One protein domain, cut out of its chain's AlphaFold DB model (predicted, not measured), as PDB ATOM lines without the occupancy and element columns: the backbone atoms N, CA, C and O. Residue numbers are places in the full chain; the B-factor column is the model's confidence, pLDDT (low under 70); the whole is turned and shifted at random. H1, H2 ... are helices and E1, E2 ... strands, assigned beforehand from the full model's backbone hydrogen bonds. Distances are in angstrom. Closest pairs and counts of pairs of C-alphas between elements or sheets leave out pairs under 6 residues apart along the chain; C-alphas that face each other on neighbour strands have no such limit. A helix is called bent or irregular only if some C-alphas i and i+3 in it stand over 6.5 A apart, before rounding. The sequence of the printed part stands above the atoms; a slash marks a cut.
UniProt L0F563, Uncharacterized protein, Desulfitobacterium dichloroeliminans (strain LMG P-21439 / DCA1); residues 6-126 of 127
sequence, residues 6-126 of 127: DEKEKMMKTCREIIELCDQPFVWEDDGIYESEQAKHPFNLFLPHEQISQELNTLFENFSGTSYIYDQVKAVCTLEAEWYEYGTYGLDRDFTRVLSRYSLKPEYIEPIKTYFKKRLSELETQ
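What this domain is: This is residues 6 to 126 of the 127 residues of an uncharacterized protein of Desulfitobacterium dichloroeliminans (strain LMG P-21439 / DCA1) (UniProt L0F563). A loose bundle of three helices, H1, H2 and H4, makes one end of an elongated shape, and a long twisted hairpin of E2 and E3 reaches away from it to the other end. E1 pairs with the part of E3 nearer the helices, H3 packs over E3 there, and a long stretch without named elements, residues 30 to 49, leads from E1 to H2. The printed part has 121 residues with four named helices and three named strands, in the order H1 E1 H2 H3 E2 E3 H4; the sheet, E1 - E3 - E2, is antiparallel, and the class is mixed, helices and strands. The whole is compact by its radius of gyration of the C-alphas, 15.8 A, and spans 56 by 33 by 24 A.

Where its parts are: H1, residues 6 to 21, begins at C-alpha 6 (11.499, 23.691, 55.287) and is 22.5 A long. E1 is residues 26 to 29, 10.1 A. H2 is residues 50 to 64, 20.9 A, and H3 is residues 69 to 76, 10.3 A. E2, residues 77 to 88, is 30.5 A long and bends by 70 degrees at residue 80. E3, residues 94 to 104, is 32.1 A long. H4, residues 106 to 125, is 29.3 A long and ends at C-alpha 125 (26.289, 18.029, 53.289); it is only just irregular, with C-alphas 107 and 110 6.7 A apart.

How they stand to each other: In the bundle, helices grouped together, H1 touches H4 at a shallow tilt of 23 degrees, opposite ways; the closest C-alphas, of Ile 19 and Lys 113, are 5.5 A apart. H1 touches H2 with residues 11 to 15 alone, closest at the C-alphas of Met 11 and Ile 52, 6.4 A. H2 and H4 are close but not clearly touching. H2 touches H3, closest at the C-alphas of Ser 64 and Gln 72, 5.2 A. The helix packing is only just mostly crossed: of 3 touching pairs, 1 is at a shallow tilt. H3 is on the sheet, over E3, at a height of 8.8 A; H4 only grazes the sheet with residues 106 to 112. E1 and E3 are antiparallel, with N 28 and O 100 at 2.8 A. The hairpin E2 and E3 has N 85 and O 97 at 2.9 A. E1, H2 H3 and E2 form a split strand-helix-strand unit, two strands running the same way with E3 between them, its crossover right-handed. Every O i to N i+4 pair is within hydrogen-bond range in H1, H2 and H3, and 14 of 16 are in H4.

The domain as a whole: The two farthest C-alphas, of Asp 92 and Thr 125, are 55.9 A apart. The printed part has no cut. The link E1 to H2 is long; the others are tight. Mean pLDDT of the printed part is 80.8, and residues 30 to 42, 87 to 94 and 126 are under 70.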
ATOM      1  N   ASP A   6      12.510  23.554  56.348       79.56
ATOM      2  CA  ASP A   6      11.499  23.691  55.287       79.56
ATOM      3  C   ASP A   6      12.018  24.447  54.044       79.56
ATOM      4  O   ASP A   6      11.777  24.037  52.909       79.56
ATOM      5  N   GLU A   7      12.786  25.526  54.225       83.25
ATOM      6  CA  GLU A   7      13.420  26.240  53.104       83.25
ATOM      7  C   GLU A   7      14.455  25.370  52.391       83.25
ATOM      8  O   GLU A   7      14.496  25.334  51.161       83.25
ATOM      9  N   LYS A   8      15.254  24.610  53.147       83.69
ATOM     10  CA  LYS A   8      16.256  23.696  52.589       83.69
ATOM     11  C   LYS A   8      15.607  22.611  51.728       83.69
ATOM     12  O   LYS A   8      16.082  22.343  50.624       83.69
ATOM     13  N   GLU A   9      14.507  22.019  52.193       86.19
ATOM     14  CA  GLU A   9      13.747  21.033  51.418       86.19
ATOM     15  C   GLU A   9      13.185  21.633  50.123       86.19
ATOM     16  O   GLU A   9      13.301  21.014  49.061       86.19
ATOM     17  N   LYS A  10      12.660  22.864  50.174       87.12
ATOM     18  CA  LYS A  10      12.201  23.594  48.981       87.12
ATOM     19  C   LYS A  10      13.336  23.845  47.990       87.12
ATOM     20  O   LYS A  10      13.167  23.561  46.808       87.12
ATOM     21  N   MET A  11      14.506  24.293  48.458       88.62
ATOM     22  CA  MET A  11      15.691  24.474  47.608       88.62
ATOM     23  C   MET A  11      16.100  23.165  46.926       88.62
ATOM     24  O   MET A  11      16.300  23.131  45.712       88.62
ATOM     25  N   MET A  12      16.181  22.069  47.686       89.56
ATOM     26  CA  MET A  12      16.531  20.755  47.144       89.56
ATOM     27  C   MET A  12      15.506  20.272  46.115       89.56
ATOM     28  O   MET A  12      15.895  19.722  45.082       89.56
ATOM     29  N   LYS A  13      14.211  20.497  46.365       90.19
ATOM     30  CA  LYS A  13      13.140  20.149  45.430       90.19
ATOM     31  C   LYS A  13      13.276  20.922  44.118       90.19
ATOM     32  O   LYS A  13      13.298  20.295  43.064       90.19
ATOM     33  N   THR A  14      13.463  22.241  44.177       88.75
ATOM     34  CA  THR A  14      13.662  23.067  42.976       88.75
ATOM     35  C   THR A  14      14.906  22.632  42.192       88.75
ATOM     36  O   THR A  14      14.836  22.495  40.974       88.75
ATOM     37  N   CYS A  15      16.026  22.322  42.860       89.94
ATOM     38  CA  CYS A  15      17.218  21.786  42.189       89.94
ATOM     39  C   CYS A  15      16.939  20.465  41.454       89.94
ATOM     40  O   CYS A  15      17.427  20.270  40.342       89.94
ATOM     41  N   ARG A  16      16.169  19.549  42.060       90.12
ATOM     42  CA  ARG A  16      15.803  18.268  41.431       90.12
ATOM     43  C   ARG A  16      14.911  18.474  40.213       90.12
ATOM     44  O   ARG A  16      15.198  17.887  39.176       90.12
ATOM     45  N   GLU A  17      13.905  19.340  40.325       90.81
ATOM     46  CA  GLU A  17      13.021  19.687  39.207       90.81
ATOM     47  C   GLU A  17      13.820  20.275  38.033       90.81
ATOM     48  O   GLU A  17      13.641  19.837  36.902       90.81
ATOM     49  N   ILE A  18      14.785  21.172  38.282       89.62
ATOM     50  CA  ILE A  18      15.657  21.708  37.219       89.62
ATOM     51  C   ILE A  18      16.474  20.597  36.543       89.62
ATOM     52  O   ILE A  18      16.576  20.560  35.317       89.62
ATOM     53  N   ILE A  19      17.062  19.681  37.320       90.38
ATOM     54  CA  ILE A  19      17.870  18.576  36.774       90.38
ATOM     55  C   ILE A  19      17.014  17.628  35.924       90.38
ATOM     56  O   ILE A  19      17.503  17.117  34.919       90.38
ATOM     57  N   GLU A  20      15.768  17.376  36.316       89.69
ATOM     58  CA  GLU A  20      14.853  16.495  35.587       89.69
ATOM     59  C   GLU A  20      14.311  17.154  34.312       89.69
ATOM     60  O   GLU A  20      14.259  16.525  33.255       89.69
ATOM     61  N   LEU A  21      13.959  18.437  34.394       88.06
ATOM     62  CA  LEU A  21      13.332  19.175  33.300       88.06
ATOM     63  C   LEU A  21      14.331  19.706  32.272       88.06
ATOM     64  O   LEU A  21      13.927  20.043  31.167       88.06
ATOM     65  N   CYS A  22      15.631  19.757  32.574       86.75
ATOM     66  CA  CYS A  22      16.615  20.293  31.629       86.75
ATOM     67  C   CYS A  22      16.804  19.457  30.348       86.75
ATOM     68  O   CYS A  22      17.288  19.988  29.351       86.75
ATOM     69  N   ASP A  23      16.406  18.182  30.356       85.19
ATOM     70  CA  ASP A  23      16.351  17.341  29.150       85.19
ATOM     71  C   ASP A  23      14.999  17.418  28.432       85.19
ATOM     72  O   ASP A  23      14.828  16.827  27.364       85.19
ATOM     73  N   GLN A  24      14.016  18.080  29.040       87.31
ATOM     74  CA  GLN A  24      12.653  18.129  28.550       87.31
ATOM     75  C   GLN A  24      12.351  19.499  27.937       87.31
ATOM     76  O   GLN A  24      12.832  20.529  28.414       87.31
ATOM     77  N   PRO A  25      11.525  19.534  26.883       85.69
ATOM     78  CA  PRO A  25      11.016  20.790  26.376       85.69
ATOM     79  C   PRO A  25      10.112  21.454  27.411       85.69
ATOM     80  O   PRO A  25       9.292  20.797  28.054       85.69
ATOM     81  N   PHE A  26      10.212  22.772  27.515       85.88
ATOM     82  CA  PHE A  26       9.364  23.596  28.363       85.88
ATOM     83  C   PHE A  26       8.630  24.643  27.528       85.88
ATOM     84  O   PHE A  26       9.072  25.031  26.448       85.88
ATOM     85  N   VAL A  27       7.476  25.086  28.018       82.88
ATOM     86  CA  VAL A  27       6.692  26.152  27.382       82.88
ATOM     87  C   VAL A  27       7.088  27.476  28.013       82.88
ATOM     88  O   VAL A  27       7.183  27.558  29.228       82.88
ATOM     89  N   TRP A  28       7.316  28.496  27.208       82.25
ATOM     90  CA  TRP A  28       7.586  29.854  27.640       82.25
ATOM     91  C   TRP A  28       6.569  30.773  26.960       82.25
ATOM     92  O   TRP A  28       6.333  30.662  25.754       82.25
ATOM     93  N   GLU A  29       5.909  31.612  27.753       75.25
ATOM     94  CA  GLU A  29       4.856  32.523  27.294       75.25
ATOM     95  C   GLU A  29       5.510  33.854  26.899       75.25
ATOM     96  O   GLU A  29       6.042  34.569  27.750       75.25
ATOM     97  N   ASP A  30       5.505  34.161  25.599       65.88
ATOM     98  CA  ASP A  30       6.067  35.393  25.031       65.88
ATOM     99  C   ASP A  30       5.005  36.495  25.023       65.88
ATOM    100  O   ASP A  30       4.666  37.044  23.976       65.88
ATOM    101  N   ASP A  31       4.412  36.786  26.182       56.88
ATOM    102  CA  ASP A  31       3.332  37.765  26.249       56.88
ATOM    103  C   ASP A  31       3.704  38.988  27.077       56.88
ATOM    104  O   ASP A  31       3.837  38.970  28.302       56.88
ATOM    105  N   GLY A  32       3.763  40.122  26.378       50.94
ATOM    106  CA  GLY A  32       3.796  41.466  26.951       50.94
ATOM    107  C   GLY A  32       2.528  41.861  27.726       50.94
ATOM    108  O   GLY A  32       2.304  43.053  27.936       50.94
ATOM    109  N   ILE A  33       1.684  40.907  28.139       46.84
ATOM    110  CA  ILE A  33       0.465  41.134  28.921       46.84
ATOM    111  C   ILE A  33       0.393  40.097  30.057       46.84
ATOM    112  O   ILE A  33       0.430  38.895  29.844       46.84
ATOM    113  N   TYR A  34       0.323  40.625  31.279       48.31
ATOM    114  CA  TYR A  34       0.364  39.967  32.589       48.31
ATOM    115  C   TYR A  34      -0.564  38.744  32.766       48.31
ATOM    116  O   TYR A  34      -1.726  38.798  32.377       48.31
ATOM    117  N   GLU A  35      -0.098  37.720  33.501       44.28
ATOM    118  CA  GLU A  35      -0.514  37.468  34.907       44.28
ATOM    119  C   GLU A  35       0.114  36.214  35.551       44.28
ATOM    120  O   GLU A  35       0.042  36.076  36.771       44.28
ATOM    121  N   SER A  36       0.798  35.327  34.816       50.81
ATOM    122  CA  SER A  36       1.492  34.203  35.462       50.81
ATOM    123  C   SER A  36       2.958  34.559  35.772       50.81
ATOM    124  O   SER A  36       3.770  34.809  34.885       50.81
ATOM    125  N   GLU A  37       3.327  34.628  37.056       52.12
ATOM    126  CA  GLU A  37       4.744  34.739  37.461       52.12
ATOM    127  C   GLU A  37       5.549  33.496  37.038       52.12
ATOM    128  O   GLU A  37       6.764  33.561  36.874       52.12
ATOM    129  N   GLN A  38       4.860  32.373  36.819       51.38
ATOM    130  CA  GLN A  38       5.453  31.072  36.522       51.38
ATOM    131  C   GLN A  38       5.924  30.940  35.067       51.38
ATOM    132  O   GLN A  38       7.007  30.403  34.849       51.38
ATOM    133  N   ALA A  39       5.193  31.481  34.083       54.69
ATOM    134  CA  ALA A  39       5.581  31.376  32.670       54.69
ATOM    135  C   ALA A  39       6.732  32.316  32.264       54.69
ATOM    136  O   ALA A  39       7.183  32.299  31.120       54.69
ATOM    137  N   LYS A  40       7.243  33.121  33.206       63.50
ATOM    138  CA  LYS A  40       8.393  34.014  32.992       63.50
ATOM    139  C   LYS A  40       9.740  33.317  33.137       63.50
ATOM    140  O   LYS A  40      10.757  33.910  32.782       63.50
ATOM    141  N   HIS A  41       9.764  32.094  33.664       68.12
ATOM    142  CA  HIS A  41      10.999  31.384  33.968       68.12
ATOM    143  C   HIS A  41      11.160  30.122  33.115       68.12
ATOM    144  O   HIS A  41      10.182  29.422  32.847       68.12
ATOM    145  N   PRO A  42      12.397  29.790  32.712       69.56
ATOM    146  CA  PRO A  42      12.674  28.514  32.070       69.56
ATOM    147  C   PRO A  42      12.249  27.337  32.971       69.56
ATOM    148  O   PRO A  42      12.343  27.408  34.196       69.56
ATOM    149  N   PHE A  43      11.788  26.253  32.341       80.06
ATOM    150  CA  PHE A  43      11.298  25.004  32.953       80.06
ATOM    151  C   PHE A  43       9.927  25.011  33.647       80.06
ATOM    152  O   PHE A  43       9.502  23.941  34.067       80.06
ATOM    153  N   ASN A  44       9.192  26.128  33.744       76.12
ATOM    154  CA  ASN A  44       7.856  26.158  34.382       76.12
ATOM    155  C   ASN A  44       7.820  25.514  35.781       76.12
ATOM    156  O   ASN A  44       6.913  24.748  36.113       76.12
ATOM    157  N   LEU A  45       8.844  25.793  36.588       78.81
ATOM    158  CA  LEU A  45       9.016  25.206  37.916       78.81
ATOM    159  C   LEU A  45       7.789  25.471  38.803       78.81
ATOM    160  O   LEU A  45       7.264  26.589  38.843       78.81
ATOM    161  N   PHE A  46       7.347  24.459  39.556       73.12
ATOM    162  CA  PHE A  46       6.187  24.598  40.435       73.12
ATOM    163  C   PHE A  46       6.621  25.106  41.812       73.12
ATOM    164  O   PHE A  46       7.208  24.366  42.600       73.12
ATOM    165  N   LEU A  47       6.286  26.366  42.119       72.75
ATOM    166  CA  LEU A  47       6.696  27.062  43.351       72.75
ATOM    167  C   LEU A  47       8.230  27.050  43.541       72.75
ATOM    168  O   LEU A  47       8.725  26.476  44.518       72.75
ATOM    169  N   PRO A  48       8.999  27.655  42.615       80.50
ATOM    170  CA  PRO A  48      10.452  27.634  42.688       80.50
ATOM    171  C   PRO A  48      10.951  28.398  43.912       80.50
ATOM    172  O   PRO A  48      10.473  29.490  44.224       80.50
ATOM    173  N   HIS A  49      11.967  27.856  44.582       86.94
ATOM    174  CA  HIS A  49      12.679  28.612  45.602       86.94
ATOM    175  C   HIS A  49      13.447  29.770  44.948       86.94
ATOM    176  O   HIS A  49      14.268  29.548  44.054       86.94
ATOM    177  N   GLU A  50      13.226  30.996  45.429       85.38
ATOM    178  CA  GLU A  50      13.717  32.233  44.804       85.38
ATOM    179  C   GLU A  50      15.231  32.211  44.554       85.38
ATOM    180  O   GLU A  50      15.681  32.472  43.443       85.38
ATOM    181  N   GLN A  51      16.018  31.798  45.552       88.00
ATOM    182  CA  GLN A  51      17.475  31.713  45.419       88.00
ATOM    183  C   GLN A  51      17.924  30.759  44.299       88.00
ATOM    184  O   GLN A  51      18.833  31.083  43.542       88.00
ATOM    185  N   ILE A  52      17.283  29.595  44.163       88.94
ATOM    186  CA  ILE A  52      17.642  28.605  43.138       88.94
ATOM    187  C   ILE A  52      17.220  29.102  41.747       88.94
ATOM    188  O   ILE A  52      17.953  28.922  40.777       88.94
ATOM    189  N   SER A  53      16.080  29.795  41.661       85.69
ATOM    190  CA  SER A  53      15.640  30.466  40.431       85.69
ATOM    191  C   SER A  53      16.627  31.556  39.993       85.69
ATOM    192  O   SER A  53      17.000  31.633  38.824       85.69
ATOM    193  N   GLN A  54      17.132  32.362  40.933       86.88
ATOM    194  CA  GLN A  54      18.154  33.375  40.650       86.88
ATOM    195  C   GLN A  54      19.479  32.751  40.187       86.88
ATOM    196  O   GLN A  54      20.088  33.253  39.241       86.88
ATOM    197  N   GLU A  55      19.909  31.644  40.802       90.56
ATOM    198  CA  GLU A  55      21.094  30.888  40.368       90.56
ATOM    199  C   GLU A  55      20.940  30.396  38.913       90.56
ATOM    200  O   GLU A  55      21.870  30.529  38.115       90.56
ATOM    201  N   LEU A  56      19.750  29.916  38.532       89.00
ATOM    202  CA  LEU A  56      19.449  29.504  37.158       89.00
ATOM    203  C   LEU A  56      19.495  30.677  36.167       89.00
ATOM    204  O   LEU A  56      20.150  30.574  35.130       89.00
ATOM    205  N   ASN A  57      18.850  31.800  36.495       86.38
ATOM    206  CA  ASN A  57      18.861  32.994  35.640       86.38
ATOM    207  C   ASN A  57      20.291  33.528  35.451       86.38
ATOM    208  O   ASN A  57      20.669  33.907  34.348       86.38
ATOM    209  N   THR A  58      21.115  33.479  36.501       88.94
ATOM    210  CA  THR A  58      22.527  33.893  36.437       88.94
ATOM    211  C   THR A  58      23.338  32.991  35.501       88.94
ATOM    212  O   THR A  58      24.206  33.466  34.771       88.94
ATOM    213  N   LEU A  59      23.074  31.678  35.485       90.38
ATOM    214  CA  LEU A  59      23.709  30.774  34.517       90.38
ATOM    215  C   LEU A  59      23.325  31.138  33.083       90.38
ATOM    216  O   LEU A  59      24.187  31.183  32.210       90.38
ATOM    217  N   PHE A  60      22.047  31.426  32.852       88.38
ATOM    218  CA  PHE A  60      21.545  31.784  31.530       88.38
ATOM    219  C   PHE A  60      22.117  33.122  31.057       88.38
ATOM    220  O   PHE A  60      22.530  33.224  29.906       88.38
ATOM    221  N   GLU A  61      22.222  34.106  31.952       90.00
ATOM    222  CA  GLU A  61      22.909  35.378  31.707       90.00
ATOM    223  C   GLU A  61      24.377  35.173  31.323       90.00
ATOM    224  O   GLU A  61      24.853  35.766  30.356       90.00
ATOM    225  N   ASN A  62      25.092  34.286  32.020       91.06
ATOM    226  CA  ASN A  62      26.484  33.969  31.692       91.06
ATOM    227  C   ASN A  62      26.632  33.299  30.318       91.06
ATOM    228  O   ASN A  62      27.627  33.528  29.634       91.06
ATOM    229  N   PHE A  63      25.669  32.466  29.914       89.50
ATOM    230  CA  PHE A  63      25.687  31.811  28.606       89.50
ATOM    231  C   PHE A  63      25.331  32.765  27.464       89.50
ATOM    232  O   PHE A  63      25.939  32.697  26.398       89.50
ATOM    233  N   SER A  64      24.356  33.649  27.670       88.31
ATOM    234  CA  SER A  64      23.854  34.556  26.635       88.31
ATOM    235  C   SER A  64      24.628  35.874  26.542       88.31
ATOM    236  O   SER A  64      24.591  36.532  25.503       88.31
ATOM    237  N   GLY A  65      25.306  36.283  27.618       89.25
ATOM    238  CA  GLY A  65      25.951  37.592  27.745       89.25
ATOM    239  C   GLY A  65      24.971  38.755  27.937       89.25
ATOM    240  O   GLY A  65      25.355  39.909  27.747       89.25
ATOM    241  N   THR A  66      23.709  38.478  28.277       85.69
ATOM    242  CA  THR A  66      22.652  39.485  28.453       85.69
ATOM    243  C   THR A  66      21.802  39.184  29.677       85.69
ATOM    244  O   THR A  66      21.454  38.036  29.950       85.69
ATOM    245  N   SER A  67      21.425  40.236  30.400       82.75
ATOM    246  CA  SER A  67      20.547  40.171  31.571       82.75
ATOM    247  C   SER A  67      19.063  40.054  31.211       82.75
ATOM    248  O   SER A  67      18.219  39.878  32.089       82.75
ATOM    249  N   TYR A  68      18.719  40.156  29.924       82.44
ATOM    250  CA  TYR A  68      17.338  40.088  29.468       82.44
ATOM    251  C   TYR A  68      16.908  38.628  29.274       82.44
ATOM    252  O   TYR A  68      17.432  37.931  28.406       82.44
ATOM    253  N   ILE A  69      15.928  38.168  30.064       80.88
ATOM    254  CA  ILE A  69      15.450  36.768  30.069       80.88
ATOM    255  C   ILE A  69      15.010  36.311  28.672       80.88
ATOM    256  O   ILE A  69      15.265  35.176  28.277       80.88
ATOM    257  N   TYR A  70      14.403  37.211  27.897       80.81
ATOM    258  CA  TYR A  70      14.021  36.928  26.514       80.81
ATOM    259  C   TYR A  70      15.196  36.452  25.665       80.81
ATOM    260  O   TYR A  70      15.171  35.383  25.052       80.81
ATOM    261  N   ASP A  71      16.253  37.259  25.666       82.50
ATOM    262  CA  ASP A  71      17.439  37.021  24.864       82.50
ATOM    263  C   ASP A  71      18.217  35.825  25.413       82.50
ATOM    264  O   ASP A  71      18.780  35.049  24.643       82.50
ATOM    265  N   GLN A  72      18.196  35.623  26.734       85.75
ATOM    266  CA  GLN A  72      18.729  34.429  27.383       85.75
ATOM    267  C   GLN A  72      18.072  33.151  26.857       85.75
ATOM    268  O   GLN A  72      18.771  32.260  26.376       85.75
ATOM    269  N   VAL A  73      16.738  33.056  26.904       84.75
ATOM    270  CA  VAL A  73      16.006  31.868  26.436       84.75
ATOM    271  C   VAL A  73      16.262  31.641  24.947       84.75
ATOM    272  O   VAL A  73      16.593  30.523  24.556       84.75
ATOM    273  N   LYS A  74      16.224  32.694  24.124       84.00
ATOM    274  CA  LYS A  74      16.514  32.590  22.684       84.00
ATOM    275  C   LYS A  74      17.961  32.205  22.366       84.00
ATOM    276  O   LYS A  74      18.208  31.549  21.355       84.00
ATOM    277  N   ALA A  75      18.921  32.595  23.201       86.69
ATOM    278  CA  ALA A  75      20.325  32.238  23.021       86.69
ATOM    279  C   ALA A  75      20.617  30.794  23.458       86.69
ATOM    280  O   ALA A  75      21.328  30.069  22.757       86.69
ATOM    281  N   VAL A  76      20.060  30.369  24.594       87.38
ATOM    282  CA  VAL A  76      20.390  29.103  25.271       87.38
ATOM    283  C   VAL A  76      19.488  27.945  24.810       87.38
ATOM    284  O   VAL A  76      19.879  26.776  24.879       87.38
ATOM    285  N   CYS A  77      18.306  28.243  24.268       88.94
ATOM    286  CA  CYS A  77      17.322  27.245  23.852       88.94
ATOM    287  C   CYS A  77      17.095  27.224  22.332       88.94
ATOM    288  O   CYS A  77      17.443  28.145  21.597       88.94
ATOM    289  N   THR A  78      16.503  26.131  21.862       88.25
ATOM    290  CA  THR A  78      16.032  25.920  20.493       88.25
ATOM    291  C   THR A  78      14.511  25.938  20.509       88.25
ATOM    292  O   THR A  78      13.902  25.208  21.290       88.25
ATOM    293  N   LEU A  79      13.901  26.769  19.665       88.31
ATOM    294  CA  LEU A  79      12.451  26.793  19.486       88.31
ATOM    295  C   LEU A  79      12.006  25.508  18.772       88.31
ATOM    296  O   LEU A  79      12.447  25.239  17.656       88.31
ATOM    297  N   GLU A  80      11.143  24.721  19.411       86.56
ATOM    298  CA  GLU A  80      10.554  23.511  18.825       86.56
ATOM    299  C   GLU A  80       9.235  23.807  18.111       86.56
ATOM    300  O   GLU A  80       8.983  23.286  17.026       86.56
ATOM    301  N   ALA A  81       8.377  24.613  18.737       83.81
ATOM    302  CA  ALA A  81       7.058  24.954  18.222       83.81
ATOM    303  C   ALA A  81       6.579  26.284  18.810       83.81
ATOM    304  O   ALA A  81       6.909  26.613  19.944       83.81
ATOM    305  N   GLU A  82       5.759  27.005  18.056       85.69
ATOM    306  CA  GLU A  82       5.086  28.230  18.487       85.69
ATOM    307  C   GLU A  82       3.605  28.114  18.123       85.69
ATOM    308  O   GLU A  82       3.266  27.626  17.039       85.69
ATOM    309  N   TRP A  83       2.720  28.512  19.030       84.50
ATOM    310  CA  TRP A  83       1.286  28.565  18.777       84.50
ATOM    311  C   TRP A  83       0.634  29.727  19.515       84.50
ATOM    312  O   TRP A  83       1.185  30.291  20.459       84.50
ATOM    313  N   TYR A  84      -0.571  30.062  19.061       79.62
ATOM    314  CA  TYR A  84      -1.359  31.151  19.608       79.62
ATOM    315  C   TYR A  84      -2.583  30.591  20.319       79.62
ATOM    316  O   TYR A  84      -3.325  29.789  19.745       79.62
ATOM    317  N   GLU A  85      -2.814  31.031  21.551       71.44
ATOM    318  CA  GLU A  85      -4.072  30.795  22.251       71.44
ATOM    319  C   GLU A  85      -4.906  32.072  22.259       71.44
ATOM    320  O   GLU A  85      -4.480  33.123  22.737       71.44
ATOM    321  N   TYR A  86      -6.118  31.977  21.714       72.31
ATOM    322  CA  TYR A  86      -7.105  33.047  21.780       72.31
ATOM    323  C   TYR A  86      -7.978  32.835  23.008       72.31
ATOM    324  O   TYR A  86      -8.596  31.779  23.165       72.31
ATOM    325  N   GLY A  87      -8.044  33.847  23.865       67.12
ATOM    326  CA  GLY A  87      -8.919  33.853  25.025       67.12
ATOM    327  C   GLY A  87      -9.764  35.116  25.083       67.12
ATOM    328  O   GLY A  87      -9.414  36.158  24.534       67.12
ATOM    329  N   THR A  88     -10.893  35.017  25.775       62.41
ATOM    330  CA  THR A  88     -11.809  36.136  26.017       62.41
ATOM    331  C   THR A  88     -11.864  36.414  27.516       62.41
ATOM    332  O   THR A  88     -12.321  35.554  28.276       62.41
ATOM    333  N   TYR A  89     -11.402  37.587  27.963       56.47
ATOM    334  CA  TYR A  89     -11.508  38.009  29.367       56.47
ATOM    335  C   TYR A  89     -12.620  39.048  29.530       56.47
ATOM    336  O   TYR A  89     -12.462  40.220  29.185       56.47
ATOM    337  N   GLY A  90     -13.768  38.615  30.059       55.62
ATOM    338  CA  GLY A  90     -15.010  39.378  29.932       55.62
ATOM    339  C   GLY A  90     -15.497  39.392  28.477       55.62
ATOM    340  O   GLY A  90     -14.731  39.171  27.547       55.62
ATOM    341  N   LEU A  91     -16.789  39.628  28.262       59.56
ATOM    342  CA  LEU A  91     -17.444  39.526  26.945       59.56
ATOM    343  C   LEU A  91     -16.913  40.496  25.858       59.56
ATOM    344  O   LEU A  91     -17.461  40.498  24.763       59.56
ATOM    345  N   ASP A  92     -15.900  41.321  26.147       57.78
ATOM    346  CA  ASP A  92     -15.530  42.496  25.340       57.78
ATOM    347  C   ASP A  92     -14.008  42.675  25.137       57.78
ATOM    348  O   ASP A  92     -13.563  43.689  24.602       57.78
ATOM    349  N   ARG A  93     -13.170  41.729  25.599       60.78
ATOM    350  CA  ARG A  93     -11.709  41.787  25.396       60.78
ATOM    351  C   ARG A  93     -11.154  40.450  24.931       60.78
ATOM    352  O   ARG A  93     -10.972  39.530  25.733       60.78
ATOM    353  N   ASP A  94     -10.830  40.403  23.648       67.62
ATOM    354  CA  ASP A  94      -9.997  39.357  23.072       67.62
ATOM    355  C   ASP A  94      -8.545  39.601  23.481       67.62
ATOM    356  O   ASP A  94      -8.013  40.706  23.332       67.62
ATOM    357  N   PHE A  95      -7.891  38.566  23.994       70.06
ATOM    358  CA  PHE A  95      -6.447  38.550  24.170       70.06
ATOM    359  C   PHE A  95      -5.863  37.388  23.365       70.06
ATOM    360  O   PHE A  95      -6.457  36.315  23.257       70.06
ATOM    361  N   THR A  96      -4.704  37.630  22.758       70.19
ATOM    362  CA  THR A  96      -3.926  36.607  22.049       70.19
ATOM    363  C   THR A  96      -2.695  36.320  22.886       70.19
ATOM    364  O   THR A  96      -2.001  37.268  23.245       70.19
ATOM    365  N   ARG A  97      -2.465  35.044  23.199       73.31
ATOM    366  CA  ARG A  97      -1.268  34.574  23.893       73.31
ATOM    367  C   ARG A  97      -0.323  33.874  22.943       73.31
ATOM    368  O   ARG A  97      -0.777  33.011  22.191       73.31
ATOM    369  N   VAL A  98       0.957  34.216  22.984       77.06
ATOM    370  CA  VAL A  98       2.011  33.553  22.214       77.06
ATOM    371  C   VAL A  98       2.719  32.543  23.107       77.06
ATOM    372  O   VAL A  98       3.492  32.889  23.998       77.06
ATOM    373  N   LEU A  99       2.482  31.260  22.847       81.00
ATOM    374  CA  LEU A  99       3.121  30.167  23.565       81.00
ATOM    375  C   LEU A  99       4.213  29.556  22.694       81.00
ATOM    376  O   LEU A  99       3.967  29.091  21.582       81.00
ATOM    377  N   SER A 100       5.433  29.546  23.221       84.88
ATOM    378  CA  SER A 100       6.605  28.995  22.550       84.88
ATOM    379  C   SER A 100       7.153  27.812  23.334       84.88
ATOM    380  O   SER A 100       7.453  27.914  24.519       84.88
ATOM    381  N   ARG A 101       7.328  26.671  22.677       87.31
ATOM    382  CA  ARG A 101       7.979  25.492  23.249       87.31
ATOM    383  C   ARG A 101       9.460  25.510  22.918       87.31
ATOM    384  O   ARG A 101       9.833  25.512  21.746       87.31
ATOM    385  N   TYR A 102      10.286  25.461  23.950       89.19
ATOM    386  CA  TYR A 102      11.736  25.483  23.861       89.19
ATOM    387  C   TYR A 102      12.346  24.203  24.412       89.19
ATOM    388  O   TYR A 102      11.913  23.696  25.442       89.19
ATOM    389  N   SER A 103      13.410  23.743  23.765       89.62
ATOM    390  CA  SER A 103      14.329  22.736  24.298       89.62
ATOM    391  C   SER A 103      15.697  23.358  24.510       89.62
ATOM    392  O   SER A 103      16.171  24.121  23.668       89.62
ATOM    393  N   LEU A 104      16.368  23.038  25.615       90.50
ATOM    394  CA  LEU A 104      17.743  23.487  25.818       90.50
ATOM    395  C   LEU A 104      18.663  22.960  24.718       90.50
ATOM    396  O   LEU A 104      18.555  21.807  24.295       90.50
ATOM    397  N   LYS A 105      19.620  23.783  24.277       90.44
ATOM    398  CA  LYS A 105      20.678  23.277  23.398       90.44
ATOM    399  C   LYS A 105      21.548  22.283  24.179       90.44
ATOM    400  O   LYS A 105      21.895  22.568  25.329       90.44
ATOM    401  N   PRO A 106      21.970  21.162  23.564       87.62
ATOM    402  CA  PRO A 106      22.754  20.127  24.243       87.62
ATOM    403  C   PRO A 106      24.019  20.643  24.941       87.62
ATOM    404  O   PRO A 106      24.398  20.129  25.989       87.62
ATOM    405  N   GLU A 107      24.637  21.693  24.395       90.06
ATOM    406  CA  GLU A 107      25.838  22.339  24.939       90.06
ATOM    407  C   GLU A 107      25.641  22.976  26.327       90.06
ATOM    408  O   GLU A 107      26.603  23.060  27.089       90.06
ATOM    409  N   TYR A 108      24.411  23.358  26.696       89.12
ATOM    410  CA  TYR A 108      24.103  23.954  28.005       89.12
ATOM    411  C   TYR A 108      23.491  22.961  29.000       89.12
ATOM    412  O   TYR A 108      23.517  23.219  30.204       89.12
ATOM    413  N   ILE A 109      23.006  21.799  28.541       88.25
ATOM    414  CA  ILE A 109      22.384  20.785  29.409       88.25
ATOM    415  C   ILE A 109      23.386  20.259  30.446       88.25
ATOM    416  O   ILE A 109      23.101  20.257  31.647       88.25
ATOM    417  N   GLU A 110      24.573  19.821  30.014       89.38
ATOM    418  CA  GLU A 110      25.572  19.273  30.940       89.38
ATOM    419  C   GLU A 110      26.098  20.297  31.962       89.38
ATOM    420  O   GLU A 110      26.158  19.954  33.150       89.38
ATOM    421  N   PRO A 111      26.428  21.547  31.577       91.38
ATOM    422  CA  PRO A 111      26.779  22.597  32.530       91.38
ATOM    423  C   PRO A 111      25.708  22.840  33.599       91.38
ATOM    424  O   PRO A 111      26.029  22.872  34.790       91.38
ATOM    425  N   ILE A 112      24.436  22.944  33.195       90.62
ATOM    426  CA  ILE A 112      23.307  23.177  34.109       90.62
ATOM    427  C   ILE A 112      23.169  22.007  35.086       90.62
ATOM    428  O   ILE A 112      23.173  22.207  36.303       90.62
ATOM    429  N   LYS A 113      23.133  20.767  34.579       91.56
ATOM    430  CA  LYS A 113      23.065  19.564  35.425       91.56
ATOM    431  C   LYS A 113      24.214  19.497  36.415       91.56
ATOM    432  O   LYS A 113      24.007  19.141  37.571       91.56
ATOM    433  N   THR A 114      25.427  19.804  35.967       92.88
ATOM    434  CA  THR A 114      26.627  19.730  36.806       92.88
ATOM    435  C   THR A 114      26.562  20.747  37.940       92.88
ATOM    436  O   THR A 114      26.835  20.397  39.090       92.88
ATOM    437  N   TYR A 115      26.128  21.974  37.639       93.25
ATOM    438  CA  TYR A 115      25.934  23.022  38.636       93.25
ATOM    439  C   TYR A 115      24.898  22.620  39.691       93.25
ATOM    440  O   TYR A 115      25.216  22.586  40.881       93.25
ATOM    441  N   PHE A 116      23.686  22.239  39.275       92.31
ATOM    442  CA  PHE A 116      22.615  21.920  40.224       92.31
ATOM    443  C   PHE A 116      22.842  20.602  40.972       92.31
ATOM    444  O   PHE A 116      22.451  20.501  42.132       92.31
ATOM    445  N   LYS A 117      23.547  19.620  40.391       92.31
ATOM    446  CA  LYS A 117      23.993  18.421  41.127       92.31
ATOM    447  C   LYS A 117      24.978  18.777  42.236       92.31
ATOM    448  O   LYS A 117      24.830  18.299  43.359       92.31
ATOM    449  N   LYS A 118      25.959  19.636  41.942       92.75
ATOM    450  CA  LYS A 118      26.896  20.131  42.954       92.75
ATOM    451  C   LYS A 118      26.145  20.898  44.040       92.75
ATOM    452  O   LYS A 118      26.319  20.602  45.220       92.75
ATOM    453  N   ARG A 119      25.247  21.802  43.649       89.62
ATOM    454  CA  ARG A 119      24.432  22.588  44.580       89.62
ATOM    455  C   ARG A 119      23.587  21.711  45.501       89.62
ATOM    456  O   ARG A 119      23.538  21.941  46.704       89.62
ATOM    457  N   LEU A 120      22.976  20.668  44.951       91.25
ATOM    458  CA  LEU A 120      22.203  19.688  45.705       91.25
ATOM    459  C   LEU A 120      23.080  18.932  46.714       91.25
ATOM    460  O   LEU A 120      22.689  18.806  47.870       91.25
ATOM    461  N   SER A 121      24.291  18.517  46.325       89.88
ATOM    462  CA  SER A 121      25.232  17.865  47.250       89.88
ATOM    463  C   SER A 121      25.709  18.788  48.381       89.88
ATOM    464  O   SER A 121      25.859  18.346  49.520       89.88
ATOM    465  N   GLU A 122      25.901  20.084  48.108       89.88
ATOM    466  CA  GLU A 122      26.247  21.081  49.131       89.88
ATOM    467  C   GLU A 122      25.121  21.231  50.156       89.88
ATOM    468  O   GLU A 122      25.385  21.238  51.358       89.88
ATOM    469  N   LEU A 123      23.870  21.289  49.689       87.06
ATOM    470  CA  LEU A 123      22.700  21.331  50.563       87.06
ATOM    471  C   LEU A 123      22.620  20.056  51.416       87.06
ATOM    472  O   LEU A 123      22.432  20.150  52.625       87.06
ATOM    473  N   GLU A 124      22.841  18.871  50.850       84.94
ATOM    474  CA  GLU A 124      22.833  17.607  51.609       84.94
ATOM    475  C   GLU A 124      23.945  17.526  52.666       84.94
ATOM    476  O   GLU A 124      23.724  16.984  53.749       84.94
ATOM    477  N   THR A 125      25.120  18.104  52.393       82.12
ATOM    478  CA  THR A 125      26.289  18.029  53.289       82.12
ATOM    479  C   THR A 125      26.223  19.029  54.452       82.12
ATOM    480  O   THR A 125      26.838  18.800  55.492       82.12
ATOM    481  N   GLN A 126      25.473  20.129  54.313       67.44
ATOM    482  CA  GLN A 126      25.265  21.144  55.360       67.44
ATOM    483  C   GLN A 126      24.291  20.667  56.461       67.44
ATOM    484  O   GLN A 126      23.224  21.259  56.647       67.44
TER     485      GLN A 126